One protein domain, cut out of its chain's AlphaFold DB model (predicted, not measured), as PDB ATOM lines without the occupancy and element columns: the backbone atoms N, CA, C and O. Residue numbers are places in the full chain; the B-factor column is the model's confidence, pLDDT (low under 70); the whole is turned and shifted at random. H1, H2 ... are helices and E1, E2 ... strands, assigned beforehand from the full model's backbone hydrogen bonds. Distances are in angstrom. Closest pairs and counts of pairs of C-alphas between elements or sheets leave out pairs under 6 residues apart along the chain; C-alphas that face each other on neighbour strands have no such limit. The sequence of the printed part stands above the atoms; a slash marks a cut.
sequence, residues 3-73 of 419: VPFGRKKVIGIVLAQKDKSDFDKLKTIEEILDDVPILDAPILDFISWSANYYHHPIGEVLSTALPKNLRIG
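AT A GLANCE: This is residues 3 to 73 of the 419 residues of the protein "Helicase PriA essential for oriC/DnaA-independent DNA replication" of uncultured Gammaproteobacteria bacterium (UniProt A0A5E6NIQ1). A small two-stranded hairpin, E1 and E2, lies on one side of the domain and three helices lie on the other, with a wide loop between them in the chain. H1 and H2 meet in a corner near the end of H1 and the start of H2, the short H3 follows beyond the far end of H2, and residues 16 to 26 of the long link stick out as a free loop. The printed part has 71 residues, with two named strands and then three named helices in the order E1, E2, H1, H2, H3; the sheet, E1 - E2, is antiparallel. The class is mixed, helices and strands, with under half of the residues, 32 of 71, in named elements. The whole is only just compact, close to loose, with a radius of gyration of the C-alphas of 13.3 A and spans of 31 by 29 by 24 A.

HOW THE PARTS SIT: The strands E1, residues 3 to 5, and E2, residues 8 to 11, form an antiparallel hairpin, with 132 degrees between their directions. C-alphas 4 and 9 face each other at 4.6 A. N 5 and O 8 are within hydrogen-bond range at 2.8 A, as are N 10 and O 3 at 3.0 A. The closest C-alphas of E2 and H3, residues 68 to 71, are those of Ile 11 and Arg 71, 6.8 A apart. H3 is close to but not clearly touching H2, residues 58 to 65; their closest C-alphas, of Ser 63 and Arg 71, are 6.5 A apart. H1, residues 41 to 53, touches H2 with residues 47 to 52 alone; the closest C-alphas, of Ala 51 and Ile 58, are 5.4 A apart. H1 and H2 run opposite ways at a steep tilt of 63 degrees. H1 and H3 are apart, and E1 is apart from H1, H2 and H3. In H1 and H2 every O i to N i+4 pair is within hydrogen-bond range; H3 is too short for such a pair.

IN THESE COORDINATES: E1 begins at C-alpha 3, (-6.748, -66.250, -37.067), and is 6.4 A long; E2 measures 10.1 A. H1, the longest helix, runs 18.0 A from C-alpha 41 at (-17.796, -81.648, -48.679). H2 measures 10.4 A and H3 5.0 A, ending at C-alpha 71, (-19.769, -66.217, -38.592).

THE WHOLE: The two C-alphas farthest apart, those of Asp 24 and Pro 67, are 33.9 A apart. The link from E2 to H1, residues 12 to 40, is long; the links E1 to E2, H1 to H2 and H2 to H3 are tight. Residues 16 to 26 stand free, and the body without them spans 31 by 25 by 21 A. The printed part has no cut. Its mean pLDDT is 93.9, and no printed residue is under 70.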
ATOM      1  N   VAL A   3      -8.045 -66.544 -36.439       96.12
ATOM      2  CA  VAL A   3      -6.748 -66.250 -37.067       96.12
ATOM      3  C   VAL A   3      -6.417 -64.753 -37.055       96.12
ATOM      4  O   VAL A   3      -7.326 -63.913 -37.116       96.12
ATOM      5  N   PRO A   4      -5.124 -64.387 -37.015       95.56
ATOM      6  CA  PRO A   4      -4.687 -63.003 -37.127       95.56
ATOM      7  C   PRO A   4      -4.693 -62.543 -38.595       95.56
ATOM      8  O   PRO A   4      -3.971 -63.080 -39.434       95.56
ATOM      9  N   PHE A   5      -5.435 -61.480 -38.907       93.19
ATOM     10  CA  PHE A   5      -5.501 -60.874 -40.240       93.19
ATOM     11  C   PHE A   5      -5.185 -59.372 -40.176       93.19
ATOM     12  O   PHE A   5      -5.948 -58.559 -39.644       93.19
ATOM     13  N   GLY A   6      -4.007 -58.990 -40.680       91.44
ATOM     14  CA  GLY A   6      -3.458 -57.649 -40.466       91.44
ATOM     15  C   GLY A   6      -3.267 -57.358 -38.971       91.44
ATOM     16  O   GLY A   6      -2.539 -58.088 -38.296       91.44
ATOM     17  N   ARG A   7      -3.930 -56.303 -38.476       92.44
ATOM     18  CA  ARG A   7      -3.975 -55.903 -37.051       92.44
ATOM     19  C   ARG A   7      -5.191 -56.456 -36.291       92.44
ATOM     20  O   ARG A   7      -5.343 -56.170 -35.110       92.44
ATOM     21  N   LYS A   8      -6.091 -57.177 -36.964       94.44
ATOM     22  CA  LYS A   8      -7.345 -57.681 -36.387       94.44
ATOM     23  C   LYS A   8      -7.278 -59.192 -36.198       94.44
ATOM     24  O   LYS A   8      -6.524 -59.879 -36.882       94.44
ATOM     25  N   LYS A   9      -8.119 -59.703 -35.304       93.50
ATOM     26  CA  LYS A   9      -8.444 -61.128 -35.204       93.50
ATOM     27  C   LYS A   9      -9.777 -61.361 -35.894       93.50
ATOM     28  O   LYS A   9     -10.708 -60.577 -35.698       93.50
ATOM     29  N   VAL A  10      -9.855 -62.394 -36.719       94.69
ATOM     30  CA  VAL A  10     -11.053 -62.708 -37.503       94.69
ATOM     31  C   VAL A  10     -11.370 -64.193 -37.425       94.69
ATOM     32  O   VAL A  10     -10.507 -65.015 -37.112       94.69
ATOM     33  N   ILE A  11     -12.625 -64.526 -37.714       94.94
ATOM     34  CA  ILE A  11     -13.057 -65.909 -37.881       94.94
ATOM     35  C   ILE A  11     -12.808 -66.317 -39.330       94.94
ATOM     36  O   ILE A  11     -13.234 -65.629 -40.257       94.94
ATOM     37  N   GLY A  12     -12.094 -67.424 -39.504       92.62
ATOM     38  CA  GLY A  12     -11.798 -68.036 -40.792       92.62
ATOM     39  C   GLY A  12     -12.354 -69.454 -40.880       92.62
ATOM     40  O   GLY A  12     -12.494 -70.152 -39.869       92.62
ATOM     41  N   ILE A  13     -12.635 -69.877 -42.109       93.12
ATOM     42  CA  ILE A  13     -13.029 -71.244 -42.459       93.12
ATOM     43  C   ILE A  13     -11.873 -71.846 -43.247       93.12
ATOM     44  O   ILE A  13     -11.378 -71.227 -44.190       93.12
ATOM     45  N   VAL A  14     -11.423 -73.028 -42.836       92.44
ATOM     46  CA  VAL A  14     -10.390 -73.773 -43.559       92.44
ATOM     47  C   VAL A  14     -11.056 -74.448 -44.754       92.44
ATOM     48  O   VAL A  14     -12.009 -75.196 -44.574       92.44
ATOM     49  N   LEU A  15     -10.576 -74.155 -45.964       91.69
ATOM     50  CA  LEU A  15     -11.087 -74.757 -47.203       91.69
ATOM     51  C   LEU A  15     -10.352 -76.047 -47.570       91.69
ATOM     52  O   LEU A  15     -10.950 -76.987 -48.072       91.69
ATOM     53  N   ALA A  16      -9.042 -76.061 -47.343       89.19
ATOM     54  CA  ALA A  16      -8.173 -77.188 -47.621       89.19
ATOM     55  C   ALA A  16      -6.944 -77.106 -46.717       89.19
ATOM     56  O   ALA A  16      -6.508 -76.013 -46.344       89.19
ATOM     57  N   GLN A  17      -6.369 -78.265 -46.418       89.94
ATOM     58  CA  GLN A  17      -5.075 -78.390 -45.764       89.94
ATOM     59  C   GLN A  17      -4.049 -78.861 -46.796       89.94
ATOM     60  O   GLN A  17      -4.345 -79.714 -47.630       89.94
ATOM     61  N   LYS A  18      -2.856 -78.267 -46.765       92.75
ATOM     62  CA  LYS A  18      -1.734 -78.614 -47.642       92.75
ATOM     63  C   LYS A  18      -0.463 -78.701 -46.807       92.75
ATOM     64  O   LYS A  18      -0.281 -77.888 -45.903       92.75
ATOM     65  N   ASP A  19       0.429 -79.617 -47.168       93.56
ATOM     66  CA  ASP A  19       1.730 -79.769 -46.499       93.56
ATOM     67  C   ASP A  19       2.752 -78.712 -46.938       93.56
ATOM     68  O   ASP A  19       3.766 -78.496 -46.278       93.56
ATOM     69  N   LYS A  20       2.501 -78.053 -48.076       93.56
ATOM     70  CA  LYS A  20       3.374 -77.032 -48.662       93.56
ATOM     71  C   LYS A  20       2.582 -75.772 -48.987       93.56
ATOM     72  O   LYS A  20       1.423 -75.839 -49.401       93.56
ATOM     73  N   SER A  21       3.238 -74.632 -48.808       93.06
ATOM     74  CA  SER A  21       2.718 -73.299 -49.097       93.06
ATOM     75  C   SER A  21       3.565 -72.651 -50.183       93.06
ATOM     76  O   SER A  21       4.785 -72.770 -50.151       93.06
ATOM     77  N   ASP A  22       2.919 -71.920 -51.089       94.00
ATOM     78  CA  ASP A  22       3.593 -71.072 -52.083       94.00
ATOM     79  C   ASP A  22       4.136 -69.765 -51.461       94.00
ATOM     80  O   ASP A  22       4.740 -68.940 -52.140       94.00
ATOM     81  N   PHE A  23       3.890 -69.554 -50.162       92.19
ATOM     82  CA  PHE A  23       4.290 -68.371 -49.400       92.19
ATOM     83  C   PHE A  23       5.169 -68.737 -48.203       92.19
ATOM     84  O   PHE A  23       4.801 -69.609 -47.410       92.19
ATOM     85  N   ASP A  24       6.245 -67.970 -48.006       92.19
ATOM     86  CA  ASP A  24       7.236 -68.194 -46.941       92.19
ATOM     87  C   ASP A  24       6.851 -67.570 -45.588       92.19
ATOM     88  O   ASP A  24       7.309 -67.996 -44.530       92.19
ATOM     89  N   LYS A  25       6.015 -66.522 -45.598       92.88
ATOM     90  CA  LYS A  25       5.612 -65.777 -44.390       92.88
ATOM     91  C   LYS A  25       4.185 -66.123 -43.991       92.88
ATOM     92  O   LYS A  25       3.242 -65.413 -44.340       92.88
ATOM     93  N   LEU A  26       4.038 -67.196 -43.223       92.75
ATOM     94  CA  LEU A  26       2.755 -67.630 -42.676       92.75
ATOM     95  C   LEU A  26       2.604 -67.211 -41.213       92.75
ATOM     96  O   LEU A  26       3.562 -67.209 -40.443       92.75
ATOM     97  N   LYS A  27       1.377 -66.860 -40.825       93.31
ATOM     98  CA  LYS A  27       1.004 -66.684 -39.417       93.31
ATOM     99  C   LYS A  27       0.375 -67.971 -38.893       93.31
ATOM    100  O   LYS A  27      -0.269 -68.693 -39.650       93.31
ATOM    101  N   THR A  28       0.524 -68.225 -37.599       93.94
ATOM    102  CA  THR A  28      -0.109 -69.362 -36.927       93.94
ATOM    103  C   THR A  28      -1.605 -69.125 -36.703       93.94
ATOM    104  O   THR A  28      -2.069 -67.988 -36.570       93.94
ATOM    105  N   ILE A  29      -2.368 -70.220 -36.672       95.50
ATOM    106  CA  ILE A  29      -3.767 -70.222 -36.229       95.50
ATOM    107  C   ILE A  29      -3.773 -70.031 -34.707       95.50
ATOM    108  O   ILE A  29      -2.978 -70.662 -34.015       95.50
ATOM    109  N   GLU A  30      -4.641 -69.162 -34.183       95.25
ATOM    110  CA  GLU A  30      -4.720 -68.918 -32.734       95.25
ATOM    111  C   GLU A  30      -5.587 -69.953 -32.021       95.25
ATOM    112  O   GLU A  30      -5.275 -70.361 -30.909       95.25
ATOM    113  N   GLU A  31      -6.700 -70.339 -32.645       95.75
ATOM    114  CA  GLU A  31      -7.713 -71.189 -32.022       95.75
ATOM    115  C   GLU A  31      -8.479 -71.971 -33.098       95.75
ATOM    116  O   GLU A  31      -8.932 -71.404 -34.104       95.75
ATOM    117  N   ILE A  32      -8.662 -73.269 -32.881       94.75
ATOM    118  CA  ILE A  32      -9.603 -74.094 -33.643       94.75
ATOM    119  C   ILE A  32     -10.930 -74.058 -32.879       94.75
ATOM    120  O   ILE A  32     -10.941 -74.272 -31.676       94.75
ATOM    121  N   LEU A  33     -12.021 -73.702 -33.564       93.62
ATOM    122  CA  LEU A  33     -13.329 -73.474 -32.925       93.62
ATOM    123  C   LEU A  33     -14.259 -74.686 -33.005       93.62
ATOM    124  O   LEU A  33     -15.196 -74.780 -32.224       93.62
ATOM    125  N   ASP A  34     -14.026 -75.565 -33.979       91.38
ATOM    126  CA  ASP A  34     -14.904 -76.679 -34.306       91.38
ATOM    127  C   ASP A  34     -14.030 -77.908 -34.573       91.38
ATOM    128  O   ASP A  34     -13.153 -77.857 -35.441       91.38
ATOM    129  N   ASP A  35     -14.280 -79.000 -33.850       88.69
ATOM    130  CA  ASP A  35     -13.580 -80.280 -34.043       88.69
ATOM    131  C   ASP A  35     -14.124 -81.063 -35.246       88.69
ATOM    132  O   ASP A  35     -13.443 -81.909 -35.826       88.69
ATOM    133  N   VAL A  36     -15.366 -80.769 -35.643       88.25
ATOM    134  CA  VAL A  36     -16.059 -81.388 -36.776       88.25
ATOM    135  C   VAL A  36     -16.459 -80.297 -37.769       88.25
ATOM    136  O   VAL A  36     -16.982 -79.260 -37.349       88.25
ATOM    137  N   PRO A  37     -16.293 -80.508 -39.090       88.06
ATOM    138  CA  PRO A  37     -16.711 -79.531 -40.088       88.06
ATOM    139  C   PRO A  37     -18.184 -79.119 -39.933       88.06
ATOM    140  O   PRO A  37     -19.096 -79.948 -39.849       88.06
ATOM    141  N   ILE A  38     -18.433 -77.807 -39.908       90.12
ATOM    142  CA  ILE A  38     -19.792 -77.238 -39.959       90.12
ATOM    143  C   ILE A  38     -20.420 -77.477 -41.338       90.12
ATOM    144  O   ILE A  38     -21.619 -77.726 -41.437       90.12
ATOM    145  N   LEU A  39     -19.598 -77.385 -42.380       91.69
ATOM    146  CA  LEU A  39     -19.962 -77.573 -43.776       91.69
ATOM    147  C   LEU A  39     -19.301 -78.868 -44.252       91.69
ATOM    148  O   LEU A  39     -18.084 -79.004 -44.138       91.69
ATOM    149  N   ASP A  40     -20.098 -79.811 -44.741       88.19
ATOM    150  CA  ASP A  40     -19.595 -81.041 -45.347       88.19
ATOM    151  C   ASP A  40     -19.049 -80.788 -46.765       88.19
ATOM    152  O   ASP A  40     -19.199 -79.702 -47.332       88.19
ATOM    153  N   ALA A  41     -18.372 -81.783 -47.341       91.00
ATOM    154  CA  ALA A  41     -17.796 -81.648 -48.679       91.00
ATOM    155  C   ALA A  41     -18.853 -81.296 -49.751       91.00
ATOM    156  O   ALA A  41     -18.626 -80.327 -50.478       91.00
ATOM    157  N   PRO A  42     -20.039 -81.948 -49.808       93.25
ATOM    158  CA  PRO A  42     -21.056 -81.608 -50.804       93.25
ATOM    159  C   PRO A  42     -21.501 -80.140 -50.764       93.25
ATOM    160  O   PRO A  42     -21.583 -79.492 -51.813       93.25
ATOM    161  N   ILE A  43     -21.769 -79.571 -49.578       94.75
ATOM    162  CA  ILE A  43     -22.184 -78.164 -49.502       94.75
ATOM    163  C   ILE A  43     -21.014 -77.205 -49.772       94.75
ATOM    164  O   ILE A  43     -21.230 -76.135 -50.345       94.75
ATOM    165  N   LEU A  44     -19.781 -77.566 -49.400       94.56
ATOM    166  CA  LEU A  44     -18.588 -76.769 -49.709       94.56
ATOM    167  C   LEU A  44     -18.301 -76.728 -51.211       94.56
ATOM    168  O   LEU A  44     -17.982 -75.655 -51.730       94.56
ATOM    169  N   ASP A  45     -18.472 -77.844 -51.915       95.50
ATOM    170  CA  ASP A  45     -18.330 -77.919 -53.370       95.50
ATOM    171  C   ASP A  45     -19.396 -77.070 -54.066       95.50
ATOM    172  O   ASP A  45     -19.095 -76.303 -54.984       95.50
ATOM    173  N   PHE A  46     -20.639 -77.125 -53.581       97.56
ATOM    174  CA  PHE A  46     -21.724 -76.268 -54.051       97.56
ATOM    175  C   PHE A  46     -21.429 -74.770 -53.845       97.56
ATOM    176  O   PHE A  46     -21.619 -73.950 -54.753       97.56
ATOM    177  N   ILE A  47     -20.936 -74.393 -52.662       97.00
ATOM    178  CA  ILE A  47     -20.563 -73.010 -52.334       97.00
ATOM    179  C   ILE A  47     -19.383 -72.544 -53.198       97.00
ATOM    180  O   ILE A  47     -19.416 -71.432 -53.732       97.00
ATOM    181  N   SER A  48     -18.377 -73.394 -53.391       96.81
ATOM    182  CA  SER A  48     -17.201 -73.102 -54.217       96.81
ATOM    183  C   SER A  48     -17.572 -72.939 -55.689       96.81
ATOM    184  O   SER A  48     -17.165 -71.967 -56.327       96.81
ATOM    185  N   TRP A  49     -18.423 -73.825 -56.214       97.94
ATOM    186  CA  TRP A  49     -18.990 -73.686 -57.555       97.94
ATOM    187  C   TRP A  49     -19.725 -72.352 -57.705       97.94
ATOM    188  O   TRP A  49     -19.508 -71.622 -58.673       97.94
ATOM    189  N   SER A  50     -20.545 -71.999 -56.713       97.94
ATOM    190  CA  SER A  50     -21.319 -70.757 -56.720       97.94
ATOM    191  C   SER A  50     -20.411 -69.525 -56.719       97.94
ATOM    192  O   SER A  50     -20.651 -68.583 -57.475       97.94
ATOM    193  N   ALA A  51     -19.347 -69.529 -55.914       97.94
ATOM    194  CA  ALA A  51     -18.362 -68.451 -55.892       97.94
ATOM    195  C   ALA A  51     -17.679 -68.269 -57.253       97.94
ATOM    196  O   ALA A  51     -17.589 -67.142 -57.740       97.94
ATOM    197  N   ASN A  52     -17.281 -69.369 -57.896       97.94
ATOM    198  CA  ASN A  52     -16.629 -69.338 -59.202       97.94
ATOM    199  C   ASN A  52     -17.576 -68.856 -60.307       97.94
ATOM    200  O   ASN A  52     -17.233 -67.941 -61.048       97.94
ATOM    201  N   TYR A  53     -18.790 -69.409 -60.389       98.00
ATOM    202  CA  TYR A  53     -19.760 -69.046 -61.430       98.00
ATOM    203  C   TYR A  53     -20.148 -67.562 -61.374       98.00
ATOM    204  O   TYR A  53     -20.187 -66.867 -62.390       98.00
ATOM    205  N   TYR A  54     -20.404 -67.048 -60.170       97.00
ATOM    206  CA  TYR A  54     -20.772 -65.646 -59.965       97.00
ATOM    207  C   TYR A  54     -19.565 -64.712 -59.794       97.00
ATOM    208  O   TYR A  54     -19.773 -63.524 -59.554       97.00
ATOM    209  N   HIS A  55     -18.334 -65.225 -59.914       97.38
ATOM    210  CA  HIS A  55     -17.085 -64.471 -59.755       97.38
ATOM    211  C   HIS A  55     -17.053 -63.646 -58.459       97.38
ATOM    212  O   HIS A  55     -16.699 -62.466 -58.450       97.38
ATOM    213  N   HIS A  56     -17.475 -64.262 -57.355       96.69
ATOM    214  CA  HIS A  56     -17.598 -63.602 -56.062       96.69
ATOM    215  C   HIS A  56     -16.567 -64.149 -55.068       96.69
ATOM    216  O   HIS A  56     -16.351 -65.362 -55.040       96.69
ATOM    217  N   PRO A  57     -15.953 -63.311 -54.208       97.62
ATOM    218  CA  PRO A  57     -15.007 -63.789 -53.204       97.62
ATOM    219  C   PRO A  57     -15.600 -64.904 -52.333       97.62
ATOM    220  O   PRO A  57     -16.631 -64.709 -51.680       97.62
ATOM    221  N   ILE A  58     -14.925 -66.059 -52.284       96.81
ATOM    222  CA  ILE A  58     -15.396 -67.262 -51.576       96.81
ATOM    223  C   ILE A  58     -15.723 -66.992 -50.100       96.81
ATOM    224  O   ILE A  58     -16.729 -67.479 -49.592       96.81
ATOM    225  N   GLY A  59     -14.939 -66.144 -49.424       95.12
ATOM    226  CA  GLY A  59     -15.190 -65.764 -48.031       95.12
ATOM    227  C   GLY A  59     -16.534 -65.055 -47.823       95.12
ATOM    228  O   GLY A  59     -17.218 -65.295 -46.827       95.12
ATOM    229  N   GLU A  60     -16.967 -64.226 -48.777       94.69
ATOM    230  CA  GLU A  60     -18.271 -63.557 -48.711       94.69
ATOM    231  C   GLU A  60     -19.428 -64.492 -49.083       94.69
ATOM    232  O   GLU A  60     -20.521 -64.383 -48.517       94.69
ATOM    233  N   VAL A  61     -19.191 -65.446 -49.987       96.56
ATOM    234  CA  VAL A  61     -20.170 -66.493 -50.313       96.56
ATOM    235  C   VAL A  61     -20.405 -67.391 -49.098       96.56
ATOM    236  O   VAL A  61     -21.551 -67.590 -48.701       96.56
ATOM    237  N   LEU A  62     -19.340 -67.834 -48.424       95.25
ATOM    238  CA  LEU A  62     -19.425 -68.578 -47.160       95.25
ATOM    239  C   LEU A  62     -20.143 -67.775 -46.067       95.25
ATOM    240  O   LEU A  62     -20.994 -68.304 -45.354       95.25
ATOM    241  N   SER A  63     -19.858 -66.475 -45.960       92.44
ATOM    242  CA  SER A  63     -20.568 -65.582 -45.033       92.44
ATOM    243  C   SER A  63     -22.058 -65.433 -45.380       92.44
ATOM    244  O   SER A  63     -22.890 -65.187 -44.507       92.44
ATOM    245  N   THR A  64     -22.430 -65.596 -46.647       92.12
ATOM    246  CA  THR A  64     -23.839 -65.619 -47.056       92.12
ATOM    247  C   THR A  64     -24.498 -66.961 -46.729       92.12
ATOM    248  O   THR A  64     -25.670 -66.989 -46.358       92.12
ATOM    249  N   ALA A  65     -23.744 -68.059 -46.821       94.31
ATOM    250  CA  ALA A  65     -24.207 -69.414 -46.539       94.31
ATOM    251  C   ALA A  65     -24.406 -69.712 -45.041       94.31
ATOM    252  O   ALA A  65     -25.207 -70.580 -44.689       94.31
ATOM    253  N   LEU A  66     -23.700 -69.002 -44.151       94.31
ATOM    254  CA  LEU A  66     -23.676 -69.295 -42.715       94.31
ATOM    255  C   LEU A  66     -24.565 -68.371 -41.855       94.31
ATOM    256  O   LEU A  66     -24.541 -67.141 -42.007       94.31
ATOM    257  N   PRO A  67     -25.263 -68.921 -40.839       94.44
ATOM    258  CA  PRO A  67     -25.894 -68.145 -39.772       94.44
ATOM    259  C   PRO A  67     -24.931 -67.146 -39.115       94.44
ATOM    260  O   PRO A  67     -23.750 -67.439 -38.916       94.44
ATOM    261  N   LYS A  68     -25.423 -65.963 -38.710       94.00
ATOM    262  CA  LYS A  68     -24.570 -64.914 -38.108       94.00
ATOM    263  C   LYS A  68     -23.793 -65.405 -36.894       94.00
ATOM    264  O   LYS A  68     -22.643 -65.018 -36.733       94.00
ATOM    265  N   ASN A  69     -24.407 -66.239 -36.057       94.94
ATOM    266  CA  ASN A  69     -23.767 -66.759 -34.851       94.94
ATOM    267  C   ASN A  69     -22.509 -67.593 -35.166       94.94
ATOM    268  O   ASN A  69     -21.503 -67.406 -34.493       94.94
ATOM    269  N   LEU A  70     -22.520 -68.407 -36.228       94.50
ATOM    270  CA  LEU A  70     -21.333 -69.164 -36.655       94.50
ATOM    271  C   LEU A  70     -20.269 -68.244 -37.263       94.50
ATOM    272  O   LEU A  70     -19.081 -68.395 -37.001       94.50
ATOM    273  N   ARG A  71     -20.688 -67.208 -38.000       94.19
ATOM    274  CA  ARG A  71     -19.769 -66.217 -38.592       94.19
ATOM    275  C   ARG A  71     -18.958 -65.430 -37.571       94.19
ATOM    276  O   ARG A  71     -17.862 -64.978 -37.881       94.19
ATOM    277  N   ILE A  72     -19.505 -65.238 -36.374       94.25
ATOM    278  CA  ILE A  72     -18.821 -64.555 -35.268       94.25
ATOM    279  C   ILE A  72     -18.141 -65.534 -34.300       94.25
ATOM    280  O   ILE A  72     -17.655 -65.097 -33.262       94.25
ATOM    281  N   GLY A  73     -18.096 -66.830 -34.632       92.88
ATOM    282  CA  GLY A  73     -17.381 -67.847 -33.860       92.88
ATOM    283  C   GLY A  73     -18.085 -68.285 -32.577       92.88
ATOM    284  O   GLY A  73     -17.407 -68.659 -31.628       92.88
TER     285      GLY A  73